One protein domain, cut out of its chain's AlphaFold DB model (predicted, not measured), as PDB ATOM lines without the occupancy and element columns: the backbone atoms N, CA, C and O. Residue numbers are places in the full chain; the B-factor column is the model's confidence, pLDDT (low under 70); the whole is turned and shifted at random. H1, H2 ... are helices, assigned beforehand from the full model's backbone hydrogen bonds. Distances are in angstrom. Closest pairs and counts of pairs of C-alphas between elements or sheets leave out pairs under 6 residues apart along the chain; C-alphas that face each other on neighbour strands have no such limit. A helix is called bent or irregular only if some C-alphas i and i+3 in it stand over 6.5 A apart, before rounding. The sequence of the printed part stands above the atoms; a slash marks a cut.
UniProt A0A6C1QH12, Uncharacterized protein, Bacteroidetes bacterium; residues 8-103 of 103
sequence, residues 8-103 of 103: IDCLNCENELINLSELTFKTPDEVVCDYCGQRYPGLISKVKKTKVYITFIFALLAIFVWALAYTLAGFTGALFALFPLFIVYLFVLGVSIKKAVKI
ATOM      1  N   ILE A   8     -49.878  97.724  -6.285       45.69
ATOM      2  CA  ILE A   8     -48.438  97.950  -6.430       45.69
ATOM      3  C   ILE A   8     -47.857  96.608  -6.884       45.69
ATOM      4  O   ILE A   8     -48.245  95.588  -6.348       45.69
ATOM      5  N   ASP A   9     -46.955  96.560  -7.855       42.69
ATOM      6  CA  ASP A   9     -46.307  95.295  -8.224       42.69
ATOM      7  C   ASP A   9     -45.063  95.083  -7.356       42.69
ATOM      8  O   ASP A   9     -44.218  95.971  -7.222       42.69
ATOM      9  N   CYS A  10     -44.949  93.907  -6.747       45.78
ATOM     10  CA  CYS A  10     -43.757  93.452  -6.048       45.78
ATOM     11  C   CYS A  10     -42.651  93.230  -7.081       45.78
ATOM     12  O   CYS A  10     -42.718  92.283  -7.863       45.78
ATOM     13  N   LEU A  11     -41.639  94.112  -7.076       49.31
ATOM     14  CA  LEU A  11     -40.519  94.183  -8.038       49.31
ATOM     15  C   LEU A  11     -39.795  92.848  -8.296       49.31
ATOM     16  O   LEU A  11     -39.066  92.743  -9.276       49.31
ATOM     17  N   ASN A  12     -39.976  91.849  -7.427       43.69
ATOM     18  CA  ASN A  12     -39.315  90.549  -7.509       43.69
ATOM     19  C   ASN A  12     -40.252  89.370  -7.834       43.69
ATOM     20  O   ASN A  12     -39.771  88.294  -8.172       43.69
ATOM     21  N   CYS A  13     -41.572  89.529  -7.693       43.09
ATOM     22  CA  CYS A  13     -42.525  88.421  -7.855       43.09
ATOM     23  C   CYS A  13     -43.706  88.736  -8.775       43.09
ATOM     24  O   CYS A  13     -44.613  87.916  -8.841       43.09
ATOM     25  N   GLU A  14     -43.717  89.903  -9.437       47.59
ATOM     26  CA  GLU A  14     -44.821  90.372 -10.301       47.59
ATOM     27  C   GLU A  14     -46.207  90.276  -9.639       47.59
ATOM     28  O   GLU A  14     -47.232  90.272 -10.309       47.59
ATOM     29  N   ASN A  15     -46.237  90.195  -8.307       45.09
ATOM     30  CA  ASN A  15     -47.447  89.962  -7.543       45.09
ATOM     31  C   ASN A  15     -47.834  91.212  -6.768       45.09
ATOM     32  O   ASN A  15     -46.988  91.994  -6.334       45.09
ATOM     33  N   GLU A  16     -49.135  91.374  -6.604       47.41
ATOM     34  CA  GLU A  16     -49.799  92.571  -6.115       47.41
ATOM     35  C   GLU A  16     -49.416  92.890  -4.649       47.41
ATOM     36  O   GLU A  16     -49.984  92.365  -3.695       47.41
ATOM     37  N   LEU A  17     -48.447  93.782  -4.441       48.34
ATOM     38  CA  LEU A  17     -48.279  94.543  -3.204       48.34
ATOM     39  C   LEU A  17     -49.553  95.375  -2.979       48.34
ATOM     40  O   LEU A  17     -49.872  96.274  -3.752       48.34
ATOM     41  N   ILE A  18     -50.271  95.040  -1.910       52.16
ATOM     42  CA  ILE A  18     -51.139  95.877  -1.065       52.16
ATOM     43  C   ILE A  18     -51.934  96.995  -1.778       52.16
ATOM     44  O   ILE A  18     -51.394  97.948  -2.341       52.16
ATOM     45  N   ASN A  19     -53.259  96.943  -1.616       53.38
ATOM     46  CA  ASN A  19     -54.227  97.955  -2.057       53.38
ATOM     47  C   ASN A  19     -53.712  99.405  -1.874       53.38
ATOM     48  O   ASN A  19     -53.557  99.878  -0.745       53.38
ATOM     49  N   LEU A  20     -53.513 100.160  -2.970       50.12
ATOM     50  CA  LEU A  20     -53.120 101.585  -2.914       50.12
ATOM     51  C   LEU A  20     -54.073 102.422  -2.048       50.12
ATOM     52  O   LEU A  20     -53.671 103.426  -1.458       50.12
ATOM     53  N   SER A  21     -55.342 102.026  -2.000       43.09
ATOM     54  CA  SER A  21     -56.374 102.613  -1.150       43.09
ATOM     55  C   SER A  21     -55.984 102.535   0.328       43.09
ATOM     56  O   SER A  21     -56.035 103.554   1.009       43.09
ATOM     57  N   GLU A  22     -55.489 101.397   0.814       47.31
ATOM     58  CA  GLU A  22     -55.031 101.267   2.201       47.31
ATOM     59  C   GLU A  22     -53.824 102.159   2.487       47.31
ATOM     60  O   GLU A  22     -53.883 102.945   3.424       47.31
ATOM     61  N   LEU A  23     -52.803 102.178   1.626       52.12
ATOM     62  CA  LEU A  23     -51.633 103.059   1.792       52.12
ATOM     63  C   LEU A  23     -51.961 104.561   1.748       52.12
ATOM     64  O   LEU A  23     -51.231 105.375   2.319       52.12
ATOM     65  N   THR A  24     -53.055 104.946   1.092       48.59
ATOM     66  CA  THR A  24     -53.483 106.351   1.013       48.59
ATOM     67  C   THR A  24     -54.127 106.820   2.329       48.59
ATOM     68  O   THR A  24     -53.889 107.955   2.775       48.59
ATOM     69  N   PHE A  25     -54.882 105.937   2.996       47.78
ATOM     70  CA  PHE A  25     -55.636 106.241   4.221       47.78
ATOM     71  C   PHE A  25     -54.934 105.813   5.516       47.78
ATOM     72  O   PHE A  25     -55.033 106.516   6.520       47.78
ATOM     73  N   LYS A  26     -54.181 104.714   5.492       46.44
ATOM     74  CA  LYS A  26     -53.515 104.101   6.639       46.44
ATOM     75  C   LYS A  26     -52.127 103.645   6.190       46.44
ATOM     76  O   LYS A  26     -51.980 102.619   5.546       46.44
ATOM     77  N   THR A  27     -51.093 104.430   6.477       50.94
ATOM     78  CA  THR A  27     -49.707 103.995   6.241       50.94
ATOM     79  C   THR A  27     -49.381 102.861   7.216       50.94
ATOM     80  O   THR A  27     -49.322 103.157   8.411       50.94
ATOM     81  N   PRO A  28     -49.204 101.603   6.768       52.97
ATOM     82  CA  PRO A  28     -48.753 100.530   7.649       52.97
ATOM     83  C   PRO A  28     -47.309 100.795   8.100       52.97
ATOM     84  O   PRO A  28     -46.525 101.387   7.353       52.97
ATOM     85  N   ASP A  29     -46.966 100.366   9.319       49.16
ATOM     86  CA  ASP A  29     -45.619 100.527   9.894       49.16
ATOM     87  C   ASP A  29     -44.556  99.697   9.154       49.16
ATOM     88  O   ASP A  29     -43.374 100.040   9.173       49.16
ATOM     89  N   GLU A  30     -44.976  98.655   8.429       48.50
ATOM     90  CA  GLU A  30     -44.128  97.860   7.544       48.50
ATOM     91  C   GLU A  30     -44.872  97.552   6.234       48.50
ATOM     92  O   GLU A  30     -46.017  97.102   6.245       48.50
ATOM     93  N   VAL A  31     -44.224  97.795   5.088       57.34
ATOM     94  CA  VAL A  31     -44.700  97.322   3.778       57.34
ATOM     95  C   VAL A  31     -43.967  96.017   3.496       57.34
ATOM     96  O   VAL A  31     -42.778  96.028   3.156       57.34
ATOM     97  N   VAL A  32     -44.667  94.906   3.702       54.12
ATOM     98  CA  VAL A  32     -44.178  93.551   3.441       54.12
ATOM     99  C   VAL A  32     -44.984  92.980   2.281       54.12
ATOM    100  O   VAL A  32     -46.203  93.103   2.252       54.12
ATOM    101  N   CYS A  33     -44.306  92.398   1.298       55.19
ATOM    102  CA  CYS A  33     -44.976  91.680   0.219       55.19
ATOM    103  C   CYS A  33     -45.479  90.332   0.759       55.19
ATOM    104  O   CYS A  33     -44.658  89.492   1.125       55.19
ATOM    105  N   ASP A  34     -46.798  90.112   0.803       51.78
ATOM    106  CA  ASP A  34     -47.409  88.900   1.387       51.78
ATOM    107  C   ASP A  34     -46.945  87.597   0.712       51.78
ATOM    108  O   ASP A  34     -46.940  86.537   1.332       51.78
ATOM    109  N   TYR A  35     -46.512  87.676  -0.551       50.97
ATOM    110  CA  TYR A  35     -46.062  86.520  -1.330       50.97
ATOM    111  C   TYR A  35     -44.582  86.172  -1.156       50.97
ATOM    112  O   TYR A  35     -44.238  84.996  -1.081       50.97
ATOM    113  N   CYS A  36     -43.689  87.163  -1.125       51.34
ATOM    114  CA  CYS A  36     -42.242  86.915  -1.088       51.34
ATOM    115  C   CYS A  36     -41.579  87.315   0.231       51.34
ATOM    116  O   CYS A  36     -40.371  87.147   0.390       51.34
ATOM    117  N   GLY A  37     -42.345  87.872   1.173       55.03
ATOM    118  CA  GLY A  37     -41.851  88.328   2.471       55.03
ATOM    119  C   GLY A  37     -40.848  89.481   2.385       55.03
ATOM    120  O   GLY A  37     -40.236  89.838   3.394       55.03
ATOM    121  N   GLN A  38     -40.650  90.069   1.198       53.62
ATOM    122  CA  GLN A  38     -39.677  91.134   1.005       53.62
ATOM    123  C   GLN A  38     -40.177  92.398   1.704       53.62
ATOM    124  O   GLN A  38     -41.276  92.896   1.445       53.62
ATOM    125  N   ARG A  39     -39.356  92.895   2.629       58.00
ATOM    126  CA  ARG A  39     -39.599  94.146   3.343       58.00
ATOM    127  C   ARG A  39     -39.047  95.297   2.514       58.00
ATOM    128  O   ARG A  39     -37.920  95.210   2.029       58.00
ATOM    129  N   TYR A  40     -39.798  96.391   2.420       60.47
ATOM    130  CA  TYR A  40     -39.350  97.627   1.769       60.47
ATOM    131  C   TYR A  40     -39.069  98.728   2.808       60.47
ATOM    132  O   TYR A  40     -39.849  99.682   2.937       60.47
ATOM    133  N   PRO A  41     -37.964  98.631   3.578       54.53
ATOM    134  CA  PRO A  41     -37.594  99.673   4.526       54.53
ATOM    135  C   PRO A  41     -37.307 100.979   3.767       54.53
ATOM    136  O   PRO A  41     -36.510 101.022   2.837       54.53
ATOM    137  N   GLY A  42     -37.993 102.062   4.144       59.41
ATOM    138  CA  GLY A  42     -37.815 103.395   3.548       59.41
ATOM    139  C   GLY A  42     -38.888 103.825   2.540       59.41
ATOM    140  O   GLY A  42     -39.031 105.030   2.307       59.41
ATOM    141  N   LEU A  43     -39.711 102.902   2.026       63.28
ATOM    142  CA  LEU A  43     -40.857 103.249   1.170       63.28
ATOM    143  C   LEU A  43     -41.869 104.121   1.936       63.28
ATOM    144  O   LEU A  43     -42.353 105.127   1.422       63.28
ATOM    145  N   ILE A  44     -42.078 103.816   3.220       63.41
ATOM    146  CA  ILE A  44     -42.942 104.576   4.138       63.41
ATOM    147  C   ILE A  44     -42.453 106.016   4.307       63.41
ATOM    148  O   ILE A  44     -43.244 106.954   4.239       63.41
ATOM    149  N   SER A  45     -41.144 106.218   4.491       66.69
ATOM    150  CA  SER A  45     -40.566 107.559   4.654       66.69
ATOM    151  C   SER A  45     -40.740 108.397   3.385       66.69
ATOM    152  O   SER A  45     -41.094 109.575   3.469       66.69
ATOM    153  N   LYS A  46     -40.587 107.783   2.200       68.00
ATOM    154  CA  LYS A  46     -40.875 108.435   0.913       68.00
ATOM    155  C   LYS A  46     -42.355 108.807   0.792       68.00
ATOM    156  O   LYS A  46     -42.656 109.977   0.573       68.00
ATOM    157  N   VAL A  47     -43.273 107.863   1.019       70.50
ATOM    158  CA  VAL A  47     -44.726 108.104   0.931       70.50
ATOM    159  C   VAL A  47     -45.180 109.173   1.931       70.50
ATOM    160  O   VAL A  47     -45.921 110.083   1.560       70.50
ATOM    161  N   LYS A  48     -44.689 109.136   3.177       73.88
ATOM    162  CA  LYS A  48     -45.007 110.133   4.211       73.88
ATOM    163  C   LYS A  48     -44.521 111.528   3.821       73.88
ATOM    164  O   LYS A  48     -45.293 112.478   3.930       73.88
ATOM    165  N   LYS A  49     -43.286 111.660   3.322       78.81
ATOM    166  CA  LYS A  49     -42.756 112.943   2.826       78.81
ATOM    167  C   LYS A  49     -43.590 113.481   1.664       78.81
ATOM    168  O   LYS A  49     -43.963 114.651   1.684       78.81
ATOM    169  N   THR A  50     -43.938 112.631   0.697       77.75
ATOM    170  CA  THR A  50     -44.780 113.012  -0.445       77.75
ATOM    171  C   THR A  50     -46.175 113.453   0.000       77.75
ATOM    172  O   THR A  50     -46.649 114.492  -0.451       77.75
ATOM    173  N   LYS A  51     -46.812 112.722   0.924       79.00
ATOM    174  CA  LYS A  51     -48.121 113.088   1.480       79.00
ATOM    175  C   LYS A  51     -48.064 114.448   2.172       79.00
ATOM    176  O   LYS A  51     -48.839 115.323   1.817       79.00
ATOM    177  N   VAL A  52     -47.105 114.656   3.079       83.25
ATOM    178  CA  VAL A  52     -46.934 115.938   3.787       83.25
ATOM    179  C   VAL A  52     -46.724 117.091   2.807       83.25
ATOM    180  O   VAL A  52     -47.373 118.123   2.940       83.25
ATOM    181  N   TYR A  53     -45.869 116.908   1.799       85.38
ATOM    182  CA  TYR A  53     -45.587 117.942   0.804       85.38
ATOM    183  C   TYR A  53     -46.828 118.329  -0.013       85.38
ATOM    184  O   TYR A  53     -47.141 119.511  -0.146       85.38
ATOM    185  N   ILE A  54     -47.578 117.343  -0.515       84.19
ATOM    186  CA  ILE A  54     -48.789 117.593  -1.308       84.19
ATOM    187  C   ILE A  54     -49.876 118.222  -0.438       84.19
ATOM    188  O   ILE A  54     -50.493 119.199  -0.854       84.19
ATOM    189  N   THR A  55     -50.092 117.712   0.777       85.81
ATOM    190  CA  THR A  55     -51.059 118.294   1.716       85.81
ATOM    191  C   THR A  55     -50.710 119.743   2.043       85.81
ATOM    192  O   THR A  55     -51.601 120.587   2.052       85.81
ATOM    193  N   PHE A  56     -49.430 120.062   2.247       89.75
ATOM    194  CA  PHE A  56     -48.986 121.427   2.516       89.75
ATOM    195  C   PHE A  56     -49.279 122.379   1.346       89.75
ATOM    196  O   PHE A  56     -49.860 123.443   1.547       89.75
ATOM    197  N   ILE A  57     -48.950 121.978   0.112       90.00
ATOM    198  CA  ILE A  57     -49.227 122.788  -1.086       90.00
ATOM    199  C   ILE A  57     -50.728 123.019  -1.265       90.00
ATOM    200  O   ILE A  57     -51.160 124.145  -1.512       90.00
ATOM    201  N   PHE A  58     -51.536 121.967  -1.119       90.00
ATOM    202  CA  PHE A  58     -52.983 122.090  -1.270       90.00
ATOM    203  C   PHE A  58     -53.629 122.892  -0.144       90.00
ATOM    204  O   PHE A  58     -54.607 123.581  -0.404       90.00
ATOM    205  N   ALA A  59     -53.075 122.873   1.072       89.62
ATOM    206  CA  ALA A  59     -53.532 123.739   2.153       89.62
ATOM    207  C   ALA A  59     -53.302 125.223   1.823       89.62
ATOM    208  O   ALA A  59     -54.209 126.034   1.998       89.62
ATOM    209  N   LEU A  60     -52.133 125.577   1.276       93.06
ATOM    210  CA  LEU A  60     -51.858 126.948   0.831       93.06
ATOM    211  C   LEU A  60     -52.801 127.382  -0.300       93.06
ATOM    212  O   LEU A  60     -53.377 128.468  -0.246       93.06
ATOM    213  N   LEU A  61     -53.012 126.513  -1.293       91.75
ATOM    214  CA  LEU A  61     -53.976 126.752  -2.371       91.75
ATOM    215  C   LEU A  61     -55.407 126.897  -1.846       91.75
ATOM    216  O   LEU A  61     -56.129 127.779  -2.300       91.75
ATOM    217  N   ALA A  62     -55.813 126.071  -0.882       90.38
ATOM    218  CA  ALA A  62     -57.137 126.135  -0.278       90.38
ATOM    219  C   ALA A  62     -57.372 127.471   0.426       90.38
ATOM    220  O   ALA A  62     -58.416 128.080   0.216       90.38
ATOM    221  N   ILE A  63     -56.394 127.963   1.193       92.38
ATOM    222  CA  ILE A  63     -56.474 129.278   1.847       92.38
ATOM    223  C   ILE A  63     -56.613 130.386   0.798       92.38
ATOM    224  O   ILE A  63     -57.456 131.269   0.942       92.38
ATOM    225  N   PHE A  64     -55.821 130.323  -0.275       92.81
ATOM    226  CA  PHE A  64     -55.845 131.328  -1.335       92.81
ATOM    227  C   PHE A  64     -57.181 131.349  -2.095       92.81
ATOM    228  O   PHE A  64     -57.785 132.407  -2.267       92.81
ATOM    229  N   VAL A  65     -57.678 130.177  -2.504       90.50
ATOM    230  CA  VAL A  65     -58.972 130.038  -3.189       90.50
ATOM    231  C   VAL A  65     -60.119 130.440  -2.273       90.50
ATOM    232  O   VAL A  65     -61.028 131.135  -2.716       90.50
ATOM    233  N   TRP A  66     -60.072 130.055  -0.997       91.38
ATOM    234  CA  TRP A  66     -61.083 130.440  -0.020       91.38
ATOM    235  C   TRP A  66     -61.126 131.959   0.165       91.38
ATOM    236  O   TRP A  66     -62.206 132.535   0.092       91.38
ATOM    237  N   ALA A  67     -59.973 132.618   0.317       91.19
ATOM    238  CA  ALA A  67     -59.903 134.071   0.455       91.19
ATOM    239  C   ALA A  67     -60.455 134.800  -0.784       91.19
ATOM    240  O   ALA A  67     -61.239 135.736  -0.641       91.19
ATOM    241  N   LEU A  68     -60.103 134.347  -1.993       91.50
ATOM    242  CA  LEU A  68     -60.622 134.912  -3.247       91.50
ATOM    243  C   LEU A  68     -62.126 134.684  -3.427       91.50
ATOM    244  O   LEU A  68     -62.859 135.582  -3.829       91.50
ATOM    245  N   ALA A  69     -62.608 133.477  -3.147       90.38
ATOM    246  CA  ALA A  69     -64.021 133.161  -3.293       90.38
ATOM    247  C   ALA A  69     -64.871 133.864  -2.226       90.38
ATOM    248  O   ALA A  69     -65.992 134.280  -2.515       90.38
ATOM    249  N   TYR A  70     -64.330 134.056  -1.020       89.81
ATOM    250  CA  TYR A  70     -64.997 134.780   0.056       89.81
ATOM    251  C   TYR A  70     -65.224 136.250  -0.306       89.81
ATOM    252  O   TYR A  70     -66.312 136.771  -0.067       89.81
ATOM    253  N   THR A  71     -64.238 136.912  -0.922       89.12
ATOM    254  CA  THR A  71     -64.370 138.321  -1.327       89.12
ATOM    255  C   THR A  71     -65.322 138.517  -2.506       89.12
ATOM    256  O   THR A  71     -65.978 139.552  -2.573       89.12
ATOM    257  N   LEU A  72     -65.427 137.542  -3.416       89.00
ATOM    258  CA  LEU A  72     -66.256 137.649  -4.625       89.00
ATOM    259  C   LEU A  72     -67.697 137.150  -4.441       89.00
ATOM    260  O   LEU A  72     -68.628 137.765  -4.950       89.00
ATOM    261  N   ALA A  73     -67.881 136.019  -3.758       87.88
ATOM    262  CA  ALA A  73     -69.148 135.284  -3.700       87.88
ATOM    263  C   ALA A  73     -69.632 135.004  -2.264       87.88
ATOM    264  O   ALA A  73     -70.671 134.371  -2.069       87.88
ATOM    265  N   GLY A  74     -68.890 135.466  -1.254       89.69
ATOM    266  CA  GLY A  74     -69.212 135.264   0.154       89.69
ATOM    267  C   GLY A  74     -68.896 133.858   0.671       89.69
ATOM    268  O   GLY A  74     -68.263 133.028   0.015       89.69
ATOM    269  N   PHE A  75     -69.342 133.587   1.899       84.25
ATOM    270  CA  PHE A  75     -68.985 132.374   2.640       84.25
ATOM    271  C   PHE A  75     -69.431 131.073   1.953       84.25
ATOM    272  O   PHE A  75     -68.667 130.112   1.879       84.25
ATOM    273  N   THR A  76     -70.651 131.043   1.415       87.12
ATOM    274  CA  THR A  76     -71.201 129.863   0.732       87.12
ATOM    275  C   THR A  76     -70.455 129.566  -0.566       87.12
ATOM    276  O   THR A  76     -70.076 128.419  -0.793       87.12
ATOM    277  N   GLY A  77     -70.159 130.586  -1.379       84.81
ATOM    278  CA  GLY A  77     -69.350 130.436  -2.591       84.81
ATOM    279  C   GLY A  77     -67.942 129.911  -2.299       84.81
ATOM    280  O   GLY A  77     -67.441 129.044  -3.017       84.81
ATOM    281  N   ALA A  78     -67.335 130.354  -1.196       83.88
ATOM    282  CA  ALA A  78     -66.025 129.877  -0.765       83.88
ATOM    283  C   ALA A  78     -66.017 128.390  -0.379       83.88
ATOM    284  O   ALA A  78     -65.085 127.671  -0.736       83.88
ATOM    285  N   LEU A  79     -67.067 127.897   0.287       86.31
ATOM    286  CA  LEU A  79     -67.204 126.469   0.596       86.31
ATOM    287  C   LEU A  79     -67.342 125.617  -0.671       86.31
ATOM    288  O   LEU A  79     -66.697 124.573  -0.782       86.31
ATOM    289  N   PHE A  80     -68.125 126.073  -1.652       89.25
ATOM    290  CA  PHE A  80     -68.260 125.366  -2.928       89.25
ATOM    291  C   PHE A  80     -66.963 125.369  -3.744       89.25
ATOM    292  O   PHE A  80     -66.651 124.361  -4.375       89.25
ATOM    293  N   ALA A  81     -66.173 126.445  -3.694       87.06
ATOM    294  CA  ALA A  81     -64.886 126.535  -4.388       87.06
ATOM    295  C   ALA A  81     -63.826 125.558  -3.839       87.06
ATOM    296  O   ALA A  81     -62.937 125.125  -4.576       87.06
ATOM    297  N   LEU A  82     -63.935 125.156  -2.568       87.00
ATOM    298  CA  LEU A  82     -63.044 124.161  -1.963       87.00
ATOM    299  C   LEU A  82     -63.321 122.729  -2.454       87.00
ATOM    300  O   LEU A  82     -62.408 121.903  -2.471       87.00
ATOM    301  N   PHE A  83     -64.546 122.424  -2.888       87.25
ATOM    302  CA  PHE A  83     -64.931 121.083  -3.333       87.25
ATOM    303  C   PHE A  83     -64.152 120.578  -4.568       87.25
ATOM    304  O   PHE A  83     -63.561 119.496  -4.493       87.25
ATOM    305  N   PRO A  84     -64.055 121.322  -5.691       88.69
ATOM    306  CA  PRO A  84     -63.239 120.895  -6.825       88.69
ATOM    307  C   PRO A  84     -61.750 120.828  -6.466       88.69
ATOM    308  O   PRO A  84     -61.061 119.909  -6.905       88.69
ATOM    309  N   LEU A  85     -61.257 121.735  -5.611       87.06
ATOM    310  CA  LEU A  85     -59.875 121.691  -5.128       87.06
ATOM    311  C   LEU A  85     -59.585 120.381  -4.374       87.06
ATOM    312  O   LEU A  85     -58.530 119.775  -4.562       87.06
ATOM    313  N   PHE A  86     -60.540 119.909  -3.570       85.94
ATOM    314  CA  PHE A  86     -60.437 118.648  -2.838       85.94
ATOM    315  C   PHE A  86     -60.399 117.421  -3.762       85.94
ATOM    316  O   PHE A  86     -59.616 116.497  -3.535       85.94
ATOM    317  N   ILE A  87     -61.183 117.412  -4.842       87.06
ATOM    318  CA  ILE A  87     -61.145 116.325  -5.837       87.06
ATOM    319  C   ILE A  87     -59.771 116.267  -6.513       87.06
ATOM    320  O   ILE A  87     -59.170 115.193  -6.619       87.06
ATOM    321  N   VAL A  88     -59.243 117.423  -6.931       86.69
ATOM    322  CA  VAL A  88     -57.910 117.511  -7.544       86.69
ATOM    323  C   VAL A  88     -56.836 117.061  -6.549       86.69
ATOM    324  O   VAL A  88     -55.938 116.310  -6.928       86.69
ATOM    325  N   TYR A  89     -56.959 117.433  -5.273       84.50
ATOM    326  CA  TYR A  89     -56.067 116.970  -4.209       84.50
ATOM    327  C   TYR A  89     -56.020 115.441  -4.113       84.50
ATOM    328  O   TYR A  89     -54.932 114.864  -4.152       84.50
ATOM    329  N   LEU A  90     -57.175 114.769  -4.040       82.81
ATOM    330  CA  LEU A  90     -57.234 113.306  -3.952       82.81
ATOM    331  C   LEU A  90     -56.602 112.635  -5.177       82.81
ATOM    332  O   LEU A  90     -55.855 111.662  -5.038       82.81
ATOM    333  N   PHE A  91     -56.854 113.175  -6.371       82.75
ATOM    334  CA  PHE A  91     -56.280 112.650  -7.605       82.75
ATOM    335  C   PHE A  91     -54.753 112.799  -7.632       82.75
ATOM    336  O   PHE A  91     -54.034 111.832  -7.896       82.75
ATOM    337  N   VAL A  92     -54.239 113.990  -7.307       81.75
ATOM    338  CA  VAL A  92     -52.795 114.268  -7.271       81.75
ATOM    339  C   VAL A  92     -52.100 113.430  -6.201       81.75
ATOM    340  O   VAL A  92     -51.016 112.897  -6.456       81.75
ATOM    341  N   LEU A  93     -52.722 113.266  -5.031       78.69
ATOM    342  CA  LEU A  93     -52.201 112.431  -3.954       78.69
ATOM    343  C   LEU A  93     -52.075 110.972  -4.416       78.69
ATOM    344  O   LEU A  93     -50.996 110.389  -4.305       78.69
ATOM    345  N   GLY A  94     -53.129 110.409  -5.015       69.56
ATOM    346  CA  GLY A  94     -53.123 109.037  -5.531       69.56
ATOM    347  C   GLY A  94     -52.086 108.812  -6.640       69.56
ATOM    348  O   GLY A  94     -51.348 107.824  -6.615       69.56
ATOM    349  N   VAL A  95     -51.964 109.748  -7.591       77.00
ATOM    350  CA  VAL A  95     -50.950 109.677  -8.663       77.00
ATOM    351  C   VAL A  95     -49.531 109.769  -8.102       77.00
ATOM    352  O   VAL A  95     -48.645 109.031  -8.539       77.00
ATOM    353  N   SER A  96     -49.301 110.653  -7.135       73.25
ATOM    354  CA  SER A  96     -47.969 110.870  -6.567       73.25
ATOM    355  C   SER A  96     -47.511 109.701  -5.705       73.25
ATOM    356  O   SER A  96     -46.349 109.315  -5.795       73.25
ATOM    357  N   ILE A  97     -48.416 109.084  -4.937       69.38
ATOM    358  CA  ILE A  97     -48.126 107.840  -4.213       69.38
ATOM    359  C   ILE A  97     -47.780 106.733  -5.211       69.38
ATOM    360  O   ILE A  97     -46.744 106.090  -5.067       69.38
ATOM    361  N   LYS A  98     -48.568 106.569  -6.288       66.06
ATOM    362  CA  LYS A  98     -48.269 105.577  -7.331       66.06
ATOM    363  C   LYS A  98     -46.877 105.777  -7.942       66.06
ATOM    364  O   LYS A  98     -46.154 104.806  -8.137       66.06
ATOM    365  N   LYS A  99     -46.485 107.022  -8.240       67.06
ATOM    366  CA  LYS A  99     -45.139 107.334  -8.755       67.06
ATOM    367  C   LYS A  99     -44.037 107.078  -7.725       67.06
ATOM    368  O   LYS A  99     -43.002 106.543  -8.094       67.06
ATOM    369  N   ALA A 100     -44.252 107.443  -6.462       62.22
ATOM    370  CA  ALA A 100     -43.263 107.263  -5.398       62.22
ATOM    371  C   ALA A 100     -42.960 105.785  -5.109       62.22
ATOM    372  O   ALA A 100     -41.872 105.468  -4.634       62.22
ATOM    373  N   VAL A 101     -43.921 104.905  -5.392       58.53
ATOM    374  CA  VAL A 101     -43.797 103.463  -5.181       58.53
ATOM    375  C   VAL A 101     -43.209 102.729  -6.393       58.53
ATOM    376  O   VAL A 101     -42.569 101.703  -6.217       58.53
ATOM    377  N   LYS A 102     -43.361 103.253  -7.617       53.00
ATOM    378  CA  LYS A 102     -42.861 102.618  -8.852       53.00
ATOM    379  C   LYS A 102     -41.342 102.799  -9.083       53.00
ATOM    380  O   LYS A 102     -40.928 102.913 -10.234       53.00
ATOM    381  N   ILE A 103     -40.550 102.898  -8.009       44.56
ATOM    382  CA  ILE A 103     -39.080 103.043  -8.034       44.56
ATOM    383  C   ILE A 103     -38.434 101.679  -7.854       44.56
ATOM    384  O   ILE A 103     -38.728 101.056  -6.811       44.56
TER     385      ILE A 103
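This is residues 8 to 103 of the 103 residues of an uncharacterized protein of Bacteroidetes bacterium (UniProt A0A6C1QH12). One long helix folds back on itself, its arms H2a and H2b side by side, with a small, loosely formed head of loops and the short helix H1 at the end away from the bend. The printed part has 96 residues with two named helices, H1 then H2, and no named strand: all helix. It is a loose rod, radius of gyration of the C-alphas 17.4 A, spanning 56 by 19 by 19 A.

Look first at H2, residues 43 to 101, one helix by its hydrogen bonds but bent: C-alphas 72 and 75 are 9.4 A apart. Its arms H2a, residues 43 to 72, and H2b, residues 75 to 101, touch at a shallow tilt of 19 degrees, opposite ways; their closest C-alphas, Ala 69 and Ala 78, are 4.6 A apart. H1, residues 20 to 25, touches H2b at residues 93 to 98 alone, at a steep tilt of 50 degrees; the closest C-alphas, Thr 24 and Gly 94, are 7.1 A apart. In H1 and H2a every O i to N i+4 pair is within hydrogen-bond range, in H2b 20 of 23.

Find C-alpha 43 at (-40.857, 103.249, 1.170); H2a runs 43.2 A from there. H2b, 39.1 A, ends at C-alpha 101, (-43.797, 103.463, -5.181).

The printed part has no cut. The link from H1 to H2 is long, 17 residues. Residues 8 to 46, 94 and 97 to 103 have pLDDT under 70.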